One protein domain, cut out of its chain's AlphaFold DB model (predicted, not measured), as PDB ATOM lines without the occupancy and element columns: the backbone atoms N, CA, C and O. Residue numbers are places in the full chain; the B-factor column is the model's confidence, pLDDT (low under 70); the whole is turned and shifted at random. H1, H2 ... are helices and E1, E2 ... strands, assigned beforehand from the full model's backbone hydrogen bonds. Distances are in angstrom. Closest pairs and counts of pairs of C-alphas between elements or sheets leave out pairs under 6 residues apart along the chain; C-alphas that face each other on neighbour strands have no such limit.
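Overview. This is residues 10 to 96 of the 96 residues of an uncharacterized protein of Jeotgalibacillus malaysiensis (UniProt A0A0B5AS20). A twisted sheet of five strands has two helices over one face, while its other face is bare. H2 packs over E4 and E3, and H1 lies over E1 and E5, nearest the sheet with its residues 18 to 23. The printed part has 87 residues, with two named helices and five named strands in the order H1, E1, H2, E2, E3, E4, E5; the sheet runs E1 E5 E4 E3 E2, all antiparallel. The class is mixed, and the whole is compact, with a radius of gyration of the C-alphas of 12.3 A and spans of 34 by 31 by 22 A.

Arrangement. H1, residues 10 to 24, is on the sheet at a height of 11.2 A, along the strands; its closest C-alpha pair with E1, residues 30 to 32, is Phe 22 and Ile 31, 7.4 A. H2, residues 40 to 49, is on the same face at a height of 9.0 A, along the strands; the closest C-alphas of H2 and E4, residues 76 to 83, are those of Pro 40 and Ile 80, 6.8 A. H1 and H2 are near each other, with 12 pairs of C-alphas within 10 A. E2, residues 53 to 59, E3, residues 65 to 71, E4 and E5, residues 88 to 95, form a meander, each strand the antiparallel neighbour of the one before. Within hydrogen-bond range are N 55 and O 69 of E2 and E3, 2.8 A, N 68 and O 80 of E3 and E4, 2.9 A, N 79 and O 92 of E4 and E5, 2.8 A, and N 31 and O 91 of E1 and E5, 2.9 A. In H1 and H2 every O i to N i+4 pair is within range.

Along the chain. H1 begins at C-alpha 10 (9.174, 8.416, 18.228) and is 21.3 A long. E4 is 22.9 A long and E5 22.5 A, ending at C-alpha 95 (-17.913, -7.421, 13.517).

Size, cuts and confidence. The C-alphas farthest apart, of Lys 24 and Trp 62, are 34.7 A apart. The printed part has no cut and no long link. The pLDDT is under 70 at residues 10 to 11, 61 to 63, 74 to 75 and 96.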
ATOM      1  N   GLU A  10      10.055   7.702  19.157       59.88
ATOM      2  CA  GLU A  10       9.174   8.416  18.228       59.88
ATOM      3  C   GLU A  10       8.175   7.467  17.554       59.88
ATOM      4  O   GLU A  10       6.969   7.705  17.633       59.88
ATOM      5  N   THR A  11       8.642   6.330  17.026       62.75
ATOM      6  CA  THR A  11       7.793   5.250  16.495       62.75
ATOM      7  C   THR A  11       6.791   4.747  17.534       62.75
ATOM      8  O   THR A  11       5.637   4.457  17.226       62.75
ATOM      9  N   SER A  12       7.226   4.695  18.794       71.56
ATOM     10  CA  SER A  12       6.396   4.380  19.954       71.56
ATOM     11  C   SER A  12       5.180   5.293  20.082       71.56
ATOM     12  O   SER A  12       4.058   4.816  20.237       71.56
ATOM     13  N   LYS A  13       5.397   6.609  20.006       78.88
ATOM     14  CA  LYS A  13       4.344   7.609  20.201       78.88
ATOM     15  C   LYS A  13       3.371   7.636  19.034       78.88
ATOM     16  O   LYS A  13       2.169   7.633  19.271       78.88
ATOM     17  N   GLU A  14       3.888   7.615  17.806       79.00
ATOM     18  CA  GLU A  14       3.054   7.623  16.603       79.00
ATOM     19  C   GLU A  14       2.153   6.381  16.544       79.00
ATOM     20  O   GLU A  14       0.960   6.494  16.267       79.00
ATOM     21  N   MET A  15       2.696   5.203  16.877       84.44
ATOM     22  CA  MET A  15       1.914   3.970  16.968       84.44
ATOM     23  C   MET A  15       0.815   4.076  18.025       84.44
ATOM     24  O   MET A  15      -0.348   3.804  17.729       84.44
ATOM     25  N   VAL A  16       1.159   4.510  19.241       86.00
ATOM     26  CA  VAL A  16       0.187   4.642  20.332       86.00
ATOM     27  C   VAL A  16      -0.930   5.612  19.957       86.00
ATOM     28  O   VAL A  16      -2.090   5.326  20.248       86.00
ATOM     29  N   GLU A  17      -0.608   6.734  19.315       87.69
ATOM     30  CA  GLU A  17      -1.585   7.742  18.906       87.69
ATOM     31  C   GLU A  17      -2.514   7.209  17.809       87.69
ATOM     32  O   GLU A  17      -3.726   7.180  18.023       87.69
ATOM     33  N   LYS A  18      -1.960   6.665  16.714       87.88
ATOM     34  CA  LYS A  18      -2.738   6.089  15.602       87.88
ATOM     35  C   LYS A  18      -3.643   4.946  16.048       87.88
ATOM     36  O   LYS A  18      -4.824   4.926  15.715       87.88
ATOM     37  N   VAL A  19      -3.114   4.000  16.825       88.88
ATOM     38  CA  VAL A  19      -3.903   2.854  17.301       88.88
ATOM     39  C   VAL A  19      -4.951   3.320  18.310       88.88
ATOM     40  O   VAL A  19      -6.087   2.866  18.262       88.88
ATOM     41  N   SER A  20      -4.632   4.270  19.195       89.50
ATOM     42  CA  SER A  20      -5.628   4.822  20.125       89.50
ATOM     43  C   SER A  20      -6.741   5.585  19.409       89.50
ATOM     44  O   SER A  20      -7.885   5.539  19.860       89.50
ATOM     45  N   GLU A  21      -6.421   6.306  18.335       89.75
ATOM     46  CA  GLU A  21      -7.412   6.981  17.501       89.75
ATOM     47  C   GLU A  21      -8.291   5.962  16.780       89.75
ATOM     48  O   GLU A  21      -9.508   6.063  16.884       89.75
ATOM     49  N   PHE A  22      -7.703   4.922  16.184       89.38
ATOM     50  CA  PHE A  22      -8.443   3.814  15.580       89.38
ATOM     51  C   PHE A  22      -9.375   3.119  16.579       89.38
ATOM     52  O   PHE A  22     -10.531   2.867  16.271       89.38
ATOM     53  N   LEU A  23      -8.935   2.859  17.811       86.94
ATOM     54  CA  LEU A  23      -9.790   2.236  18.831       86.94
ATOM     55  C   LEU A  23     -10.960   3.135  19.270       86.94
ATOM     56  O   LEU A  23     -12.002   2.627  19.676       86.94
ATOM     57  N   LYS A  24     -10.802   4.463  19.209       86.62
ATOM     58  CA  LYS A  24     -11.850   5.434  19.577       86.62
ATOM     59  C   LYS A  24     -12.784   5.754  18.415       86.62
ATOM     60  O   LYS A  24     -13.978   5.955  18.628       86.62
ATOM     61  N   ASN A  25     -12.229   5.868  17.214       84.19
ATOM     62  CA  ASN A  25     -12.941   6.257  16.016       84.19
ATOM     63  C   ASN A  25     -13.371   5.010  15.238       84.19
ATOM     64  O   ASN A  25     -12.572   4.346  14.578       84.19
ATOM     65  N   LYS A  26     -14.669   4.706  15.302       77.25
ATOM     66  CA  LYS A  26     -15.255   3.573  14.584       77.25
ATOM     67  C   LYS A  26     -15.491   3.827  13.082       77.25
ATOM     68  O   LYS A  26     -16.104   2.995  12.433       77.25
ATOM     69  N   SER A  27     -15.050   4.963  12.524       76.44
ATOM     70  CA  SER A  27     -15.284   5.293  11.106       76.44
ATOM     71  C   SER A  27     -14.397   4.539  10.117       76.44
ATOM     72  O   SER A  27     -14.731   4.487   8.938       76.44
ATOM     73  N   GLU A  28     -13.247   4.037  10.570       81.44
ATOM     74  CA  GLU A  28     -12.325   3.253   9.751       81.44
ATOM     75  C   GLU A  28     -12.328   1.797  10.220       81.44
ATOM     76  O   GLU A  28     -12.255   1.525  11.425       81.44
ATOM     77  N   ASP A  29     -12.404   0.880   9.255       87.00
ATOM     78  CA  ASP A  29     -12.356  -0.569   9.483       87.00
ATOM     79  C   ASP A  29     -10.927  -1.113   9.401       87.00
ATOM     80  O   ASP A  29     -10.654  -2.206   9.882       87.00
ATOM     81  N   GLU A  30      -9.985  -0.360   8.827       91.56
ATOM     82  CA  GLU A  30      -8.587  -0.772   8.690       91.56
ATOM     83  C   GLU A  30      -7.646   0.427   8.812       91.56
ATOM     84  O   GLU A  30      -7.881   1.471   8.203       91.56
ATOM     85  N   ILE A  31      -6.525   0.239   9.516       92.25
ATOM     86  CA  ILE A  31      -5.364   1.130   9.435       92.25
ATOM     87  C   ILE A  31      -4.117   0.379   8.971       92.25
ATOM     88  O   ILE A  31      -3.874  -0.775   9.331       92.25
ATOM     89  N   ASN A  32      -3.288   1.074   8.191       90.69
ATOM     90  CA  ASN A  32      -2.022   0.559   7.689       90.69
ATOM     91  C   ASN A  32      -0.853   1.020   8.577       90.69
ATOM     92  O   ASN A  32      -0.616   2.217   8.747       90.69
ATOM     93  N   LEU A  33      -0.108   0.055   9.112       88.88
ATOM     94  CA  LEU A  33       1.084   0.229   9.944       88.88
ATOM     95  C   LEU A  33       2.352  -0.312   9.254       88.88
ATOM     96  O   LEU A  33       3.404  -0.433   9.883       88.88
ATOM     97  N   SER A  34       2.282  -0.631   7.963       87.69
ATOM     98  CA  SER A  34       3.406  -1.149   7.176       87.69
ATOM     99  C   SER A  34       4.552  -0.140   7.119       87.69
ATOM    100  O   SER A  34       4.331   1.065   7.018       87.69
ATOM    101  N   GLY A  35       5.793  -0.625   7.195       80.06
ATOM    102  CA  GLY A  35       6.986   0.231   7.132       80.06
ATOM    103  C   GLY A  35       7.186   1.179   8.323       80.06
ATOM    104  O   GLY A  35       8.155   1.932   8.335       80.06
ATOM    105  N   THR A  36       6.323   1.133   9.343       80.88
ATOM    106  CA  THR A  36       6.482   1.941  10.567       80.88
ATOM    107  C   THR A  36       7.555   1.385  11.503       80.88
ATOM    108  O   THR A  36       7.973   2.066  12.427       80.88
ATOM    109  N   GLY A  37       7.998   0.140  11.297       77.94
ATOM    110  CA  GLY A  37       8.892  -0.571  12.215       77.94
ATOM    111  C   GLY A  37       8.181  -1.166  13.434       77.94
ATOM    112  O   GLY A  37       8.827  -1.842  14.231       77.94
ATOM    113  N   VAL A  38       6.862  -0.959  13.570       82.12
ATOM    114  CA  VAL A  38       6.038  -1.547  14.636       82.12
ATOM    115  C   VAL A  38       6.074  -3.069  14.557       82.12
ATOM    116  O   VAL A  38       5.779  -3.669  13.527       82.12
ATOM    117  N   SER A  39       6.417  -3.699  15.680       83.19
ATOM    118  CA  SER A  39       6.337  -5.150  15.824       83.19
ATOM    119  C   SER A  39       4.878  -5.580  16.038       83.19
ATOM    120  O   SER A  39       4.213  -5.004  16.907       83.19
ATOM    121  N   PRO A  40       4.382  -6.622  15.344       84.75
ATOM    122  CA  PRO A  40       3.043  -7.164  15.586       84.75
ATOM    123  C   PRO A  40       2.862  -7.644  17.033       84.75
ATOM    124  O   PRO A  40       1.776  -7.524  17.594       84.75
ATOM    125  N   TYR A  41       3.934  -8.107  17.682       83.88
ATOM    126  CA  TYR A  41       3.905  -8.496  19.093       83.88
ATOM    127  C   TYR A  41       3.765  -7.295  20.031       83.88
ATOM    128  O   TYR A  41       3.005  -7.364  20.991       83.88
ATOM    129  N   ALA A  42       4.442  -6.180  19.734       84.56
ATOM    130  CA  ALA A  42       4.296  -4.950  20.515       84.56
ATOM    131  C   ALA A  42       2.875  -4.378  20.386       84.56
ATOM    132  O   ALA A  42       2.304  -3.889  21.358       84.56
ATOM    133  N   LEU A  43       2.282  -4.484  19.193       87.81
ATOM    134  CA  LEU A  43       0.892  -4.101  18.963       87.81
ATOM    135  C   LEU A  43      -0.083  -5.002  19.734       87.81
ATOM    136  O   LEU A  43      -1.034  -4.496  20.327       87.81
ATOM    137  N   LYS A  44       0.187  -6.314  19.783       89.38
ATOM    138  CA  LYS A  44      -0.574  -7.272  20.592       89.38
ATOM    139  C   LYS A  44      -0.537  -6.918  22.078       89.38
ATOM    140  O   LYS A  44      -1.588  -6.827  22.702       89.38
ATOM    141  N   GLU A  45       0.655  -6.687  22.632       88.50
ATOM    142  CA  GLU A  45       0.827  -6.296  24.038       88.50
ATOM    143  C   GLU A  45       0.074  -4.998  24.354       88.50
ATOM    144  O   GLU A  45      -0.658  -4.939  25.341       88.50
ATOM    145  N   PHE A  46       0.176  -3.990  23.482       88.50
ATOM    146  CA  PHE A  46      -0.563  -2.738  23.633       88.50
ATOM    147  C   PHE A  46      -2.083  -2.954  23.648       88.50
ATOM    148  O   PHE A  46      -2.779  -2.419  24.508       88.50
ATOM    149  N   LEU A  47      -2.611  -3.760  22.725       89.50
ATOM    150  CA  LEU A  47      -4.027  -4.138  22.690       89.50
ATOM    151  C   LEU A  47      -4.449  -4.875  23.970       89.50
ATOM    152  O   LEU A  47      -5.518  -4.588  24.515       89.50
ATOM    153  N   SER A  48      -3.598  -5.755  24.500       89.62
ATOM    154  CA  SER A  48      -3.837  -6.419  25.783       89.62
ATOM    155  C   SER A  48      -3.912  -5.447  26.957       89.62
ATOM    156  O   SER A  48      -4.797  -5.581  27.801       89.62
ATOM    157  N   GLU A  49      -3.081  -4.404  26.983       88.94
ATOM    158  CA  GLU A  49      -3.203  -3.322  27.972       88.94
ATOM    159  C   GLU A  49      -4.512  -2.524  27.837       88.94
ATOM    160  O   GLU A  49      -4.962  -1.902  28.802       88.94
ATOM    161  N   LYS A  50      -5.146  -2.536  26.657       87.12
ATOM    162  CA  LYS A  50      -6.466  -1.927  26.409       87.12
ATOM    163  C   LYS A  50      -7.644  -2.862  26.680       87.12
ATOM    164  O   LYS A  50      -8.783  -2.434  26.523       87.12
ATOM    165  N   GLY A  51      -7.389  -4.090  27.130       89.31
ATOM    166  CA  GLY A  51      -8.424  -5.061  27.486       89.31
ATOM    167  C   GLY A  51      -8.795  -6.044  26.377       89.31
ATOM    168  O   GLY A  51      -9.738  -6.807  26.566       89.31
ATOM    169  N   TYR A  52      -8.063  -6.061  25.258       90.38
ATOM    170  CA  TYR A  52      -8.229  -7.096  24.238       90.38
ATOM    171  C   TYR A  52      -7.499  -8.384  24.632       90.38
ATOM    172  O   TYR A  52      -6.398  -8.356  25.182       90.38
ATOM    173  N   GLN A  53      -8.080  -9.532  24.315       91.56
ATOM    174  CA  GLN A  53      -7.498 -10.845  24.568       91.56
ATOM    175  C   GLN A  53      -7.270 -11.573  23.251       91.56
ATOM    176  O   GLN A  53      -8.099 -11.500  22.351       91.56
ATOM    177  N   GLU A  54      -6.134 -12.259  23.142       92.19
ATOM    178  CA  GLU A  54      -5.842 -13.111  21.990       92.19
ATOM    179  C   GLU A  54      -6.815 -14.291  21.964       92.19
ATOM    180  O   GLU A  54      -6.942 -15.021  22.949       92.19
ATOM    181  N   LYS A  55      -7.481 -14.462  20.824       90.69
ATOM    182  CA  LYS A  55      -8.431 -15.540  20.549       90.69
ATOM    183  C   LYS A  55      -7.802 -16.616  19.678       90.69
ATOM    184  O   LYS A  55      -7.964 -17.800  19.961       90.69
ATOM    185  N   ASP A  56      -7.091 -16.196  18.634       88.94
ATOM    186  CA  ASP A  56      -6.440 -17.102  17.697       88.94
ATOM    187  C   ASP A  56      -5.175 -16.482  17.098       88.94
ATOM    188  O   ASP A  56      -5.019 -15.258  17.036       88.94
ATOM    189  N   PHE A  57      -4.278 -17.349  16.640       89.06
ATOM    190  CA  PHE A  57      -3.067 -16.982  15.932       89.06
ATOM    191  C   PHE A  57      -2.833 -17.932  14.760       89.06
ATOM    192  O   PHE A  57      -2.382 -19.068  14.920       89.06
ATOM    193  N   GLU A  58      -3.077 -17.424  13.559       87.75
ATOM    194  CA  GLU A  58      -2.852 -18.149  12.319       87.75
ATOM    195  C   GLU A  58      -1.557 -17.686  11.655       87.75
ATOM    196  O   GLU A  58      -1.257 -16.493  11.584       87.75
ATOM    197  N   THR A  59      -0.790 -18.637  11.120       85.44
ATOM    198  CA  THR A  59       0.397 -18.344  10.311       85.44
ATOM    199  C   THR A  59       0.401 -19.194   9.053       85.44
ATOM    200  O   THR A  59       0.110 -20.391   9.097       85.44
ATOM    201  N   ASN A  60       0.768 -18.594   7.920       79.69
ATOM    202  CA  ASN A  60       1.129 -19.349   6.729       79.69
ATOM    203  C   ASN A  60       2.663 -19.461   6.645       79.69
ATOM    204  O   ASN A  60       3.409 -18.496   6.791       79.69
ATOM    205  N   GLY A  61       3.161 -20.685   6.458       65.94
ATOM    206  CA  GLY A  61       4.607 -20.942   6.409       65.94
ATOM    207  C   GLY A  61       5.277 -20.487   5.107       65.94
ATOM    208  O   GLY A  61       6.501 -20.478   5.028       65.94
ATOM    209  N   TRP A  62       4.485 -20.133   4.092       68.62
ATOM    210  CA  TRP A  62       4.962 -19.797   2.749       68.62
ATOM    211  C   TRP A  62       5.292 -18.312   2.604       68.62
ATOM    212  O   TRP A  62       6.441 -17.979   2.333       68.62
ATOM    213  N   ASP A  63       4.326 -17.433   2.865       66.94
ATOM    214  CA  ASP A  63       4.495 -15.980   2.725       66.94
ATOM    215  C   ASP A  63       4.830 -15.300   4.058       66.94
ATOM    216  O   ASP A  63       4.826 -14.071   4.160       66.94
ATOM    217  N   TRP A  64       5.059 -16.099   5.108       78.62
ATOM    218  CA  TRP A  64       5.232 -15.634   6.487       78.62
ATOM    219  C   TRP A  64       4.115 -14.665   6.882       78.62
ATOM    220  O   TRP A  64       4.340 -13.671   7.577       78.62
ATOM    221  N   SER A  65       2.921 -14.921   6.348       86.56
ATOM    222  CA  SER A  65       1.738 -14.157   6.682       86.56
ATOM    223  C   SER A  65       1.233 -14.631   8.023       86.56
ATOM    224  O   SER A  65       1.301 -15.820   8.343       86.56
ATOM    225  N   PHE A  66       0.719 -13.697   8.796       88.88
ATOM    226  CA  PHE A  66       0.149 -13.977  10.092       88.88
ATOM    227  C   PHE A  66      -1.126 -13.171  10.292       88.88
ATOM    228  O   PHE A  66      -1.265 -12.060   9.776       88.88
ATOM    229  N   THR A  67      -2.012 -13.743  11.094       91.94
ATOM    230  CA  THR A  67      -3.223 -13.104  11.590       91.94
ATOM    231  C   THR A  67      -3.307 -13.391  13.081       91.94
ATOM    232  O   THR A  67      -3.346 -14.551  13.483       91.94
ATOM    233  N   ILE A  68      -3.297 -12.347  13.908       91.38
ATOM    234  CA  ILE A  68      -3.560 -12.449  15.348       91.38
ATOM    235  C   ILE A  68      -4.953 -11.876  15.589       91.38
ATOM    236  O   ILE A  68      -5.161 -10.677  15.387       91.38
ATOM    237  N   SER A  69      -5.883 -12.716  16.025       92.12
ATOM    238  CA  SER A  69      -7.252 -12.320  16.344       92.12
ATOM    239  C   SER A  69      -7.360 -11.926  17.811       92.12
ATOM    240  O   SER A  69      -6.946 -12.675  18.696       92.12
ATOM    241  N   MET A  70      -7.910 -10.743  18.073       92.62
ATOM    242  CA  MET A  70      -7.989 -10.125  19.393       92.62
ATOM    243  C   MET A  70      -9.426  -9.668  19.672       92.62
ATOM    244  O   MET A  70      -9.990  -8.918  18.885       92.62
ATOM    245  N   GLU A  71     -10.018 -10.040  20.805       90.56
ATOM    246  CA  GLU A  71     -11.401  -9.679  21.166       90.56
ATOM    247  C   GLU A  71     -11.464  -8.875  22.472       90.56
ATOM    248  O   GLU A  71     -10.663  -9.100  23.375       90.56
ATOM    249  N   ASN A  72     -12.417  -7.944  22.607       85.50
ATOM    250  CA  ASN A  72     -12.630  -7.191  23.860       85.50
ATOM    251  C   ASN A  72     -13.930  -7.551  24.604       85.50
ATOM    252  O   ASN A  72     -14.351  -6.812  25.493       85.50
ATOM    253  N   GLY A  73     -14.574  -8.669  24.251       70.62
ATOM    254  CA  GLY A  73     -15.786  -9.175  24.908       70.62
ATOM    255  C   GLY A  73     -17.016  -8.261  24.833       70.62
ATOM    256  O   GLY A  73     -18.026  -8.577  25.460       70.62
ATOM    257  N   GLN A  74     -16.938  -7.131  24.119       66.50
ATOM    258  CA  GLN A  74     -18.003  -6.133  24.081       66.50
ATOM    259  C   GLN A  74     -18.716  -6.071  22.736       66.50
ATOM    260  O   GLN A  74     -19.933  -5.990  22.779       66.50
ATOM    261  N   GLU A  75     -18.019  -6.131  21.592       65.25
ATOM    262  CA  GLU A  75     -18.657  -6.082  20.254       65.25
ATOM    263  C   GLU A  75     -17.665  -6.211  19.079       65.25
ATOM    264  O   GLU A  75     -18.059  -6.655  18.005       65.25
ATOM    265  N   ASP A  76     -16.393  -5.837  19.265       73.81
ATOM    266  CA  ASP A  76     -15.423  -5.735  18.168       73.81
ATOM    267  C   ASP A  76     -14.338  -6.827  18.261       73.81
ATOM    268  O   ASP A  76     -13.697  -6.998  19.307       73.81
ATOM    269  N   GLU A  77     -14.074  -7.509  17.144       87.31
ATOM    270  CA  GLU A  77     -12.858  -8.300  16.933       87.31
ATOM    271  C   GLU A  77     -11.838  -7.438  16.176       87.31
ATOM    272  O   GLU A  77     -12.171  -6.684  15.259       87.31
ATOM    273  N   ILE A  78     -10.578  -7.493  16.596       90.81
ATOM    274  CA  ILE A  78      -9.465  -6.811  15.949       90.81
ATOM    275  C   ILE A  78      -8.487  -7.854  15.432       90.81
ATOM    276  O   ILE A  78      -7.989  -8.681  16.191       90.81
ATOM    277  N   LEU A  79      -8.160  -7.768  14.150       92.25
ATOM    278  CA  LEU A  79      -7.154  -8.602  13.517       92.25
ATOM    279  C   LEU A  79      -5.877  -7.794  13.327       92.25
ATOM    280  O   LEU A  79      -5.876  -6.749  12.673       92.25
ATOM    281  N   ILE A  80      -4.773  -8.303  13.860       91.56
ATOM    282  CA  ILE A  80      -3.435  -7.860  13.478       91.56
ATOM    283  C   ILE A  80      -3.005  -8.746  12.314       91.56
ATOM    284  O   ILE A  80      -2.701  -9.921  12.517       91.56
ATOM    285  N   THR A  81      -2.988  -8.197  11.104       92.00
ATOM    286  CA  THR A  81      -2.604  -8.941   9.897       92.00
ATOM    287  C   THR A  81      -1.300  -8.407   9.338       92.00
ATOM    288  O   THR A  81      -1.002  -7.216   9.439       92.00
ATOM    289  N   GLY A  82      -0.496  -9.281   8.751       87.38
ATOM    290  CA  GLY A  82       0.743  -8.857   8.124       87.38
ATOM    291  C   GLY A  82       1.464  -9.978   7.409       87.38
ATOM    292  O   GLY A  82       1.090 -11.144   7.508       87.38
ATOM    293  N   THR A  83       2.528  -9.616   6.698       85.44
ATOM    294  CA  THR A  83       3.478 -10.563   6.109       85.44
ATOM    295  C   THR A  83       4.901 -10.100   6.380       85.44
ATOM    296  O   THR A  83       5.275  -8.949   6.134       85.44
ATOM    297  N   GLY A  84       5.717 -11.030   6.879       72.19
ATOM    298  CA  GLY A  84       7.143 -10.797   7.094       72.19
ATOM    299  C   GLY A  84       7.931 -10.568   5.800       72.19
ATOM    300  O   GLY A  84       9.041 -10.047   5.866       72.19
ATOM    301  N   TYR A  85       7.379 -10.926   4.635       70.25
ATOM    302  CA  TYR A  85       8.049 -10.774   3.342       70.25
ATOM    303  C   TYR A  85       7.994  -9.333   2.815       70.25
ATOM    304  O   TYR A  85       9.006  -8.816   2.343       70.25
ATOM    305  N   THR A  86       6.839  -8.666   2.914       73.88
ATOM    306  CA  THR A  86       6.665  -7.278   2.442       73.88
ATOM    307  C   THR A  86       6.703  -6.237   3.563       73.88
ATOM    308  O   THR A  86       6.533  -5.048   3.295       73.88
ATOM    309  N   PHE A  87       6.982  -6.652   4.808       75.19
ATOM    310  CA  PHE A  87       6.918  -5.798   6.004       75.19
ATOM    311  C   PHE A  87       5.555  -5.103   6.154       75.19
ATOM    312  O   PHE A  87       5.461  -3.969   6.643       75.19
ATOM    313  N   GLU A  88       4.503  -5.788   5.708       85.69
ATOM    314  CA  GLU A  88       3.137  -5.312   5.837       85.69
ATOM    315  C   GLU A  88       2.611  -5.584   7.237       85.69
ATOM    316  O   GLU A  88       2.786  -6.675   7.785       85.69
ATOM    317  N   LEU A  89       1.948  -4.577   7.799       89.62
ATOM    318  CA  LEU A  89       1.246  -4.671   9.066       89.62
ATOM    319  C   LEU A  89      -0.024  -3.837   8.988       89.62
ATOM    320  O   LEU A  89       0.012  -2.666   8.610       89.62
ATOM    321  N   LYS A  90      -1.144  -4.430   9.374       92.12
ATOM    322  CA  LYS A  90      -2.451  -3.792   9.387       92.12
ATOM    323  C   LYS A  90      -3.198  -4.155  10.652       92.12
ATOM    324  O   LYS A  90      -3.022  -5.240  11.209       92.12
ATOM    325  N   LEU A  91      -4.054  -3.237  11.065       91.69
ATOM    326  CA  LEU A  91      -5.027  -3.461  12.116       91.69
ATOM    327  C   LEU A  91      -6.412  -3.359  11.491       91.69
ATOM    328  O   LEU A  91      -6.724  -2.328  10.902       91.69
ATOM    329  N   VAL A  92      -7.205  -4.421  11.591       91.56
ATOM    330  CA  VAL A  92      -8.523  -4.524  10.952       91.56
ATOM    331  C   VAL A  92      -9.576  -4.734  12.030       91.56
ATOM    332  O   VAL A  92      -9.392  -5.590  12.891       91.56
ATOM    333  N   ARG A  93     -10.668  -3.970  11.998       90.81
ATOM    334  CA  ARG A  93     -11.850  -4.200  12.827       90.81
ATOM    335  C   ARG A  93     -12.817  -5.096  12.063       90.81
ATOM    336  O   ARG A  93     -13.085  -4.874  10.889       90.81
ATOM    337  N   THR A  94     -13.344  -6.094  12.748       83.75
ATOM    338  CA  THR A  94     -14.349  -7.021  12.238       83.75
ATOM    339  C   THR A  94     -15.496  -7.094  13.237       83.75
ATOM    340  O   THR A  94     -15.284  -7.032  14.450       83.75
ATOM    341  N   GLU A  95     -16.716  -7.172  12.715       73.25
ATOM    342  CA  GLU A  95     -17.913  -7.421  13.517       73.25
ATOM    343  C   GLU A  95     -17.894  -8.886  13.991       73.25
ATOM    344  O   GLU A  95     -17.514  -9.773  13.222       73.25
ATOM    345  N   LEU A  96     -18.243  -9.124  15.261       61.00
ATOM    346  CA  LEU A  96     -18.367 -10.467  15.847       61.00
ATOM    347  C   LEU A  96     -19.594 -11.238  15.330       61.00
ATOM    348  O   LEU A  96     -20.660 -10.611  15.129       61.00
TER     349      LEU A  96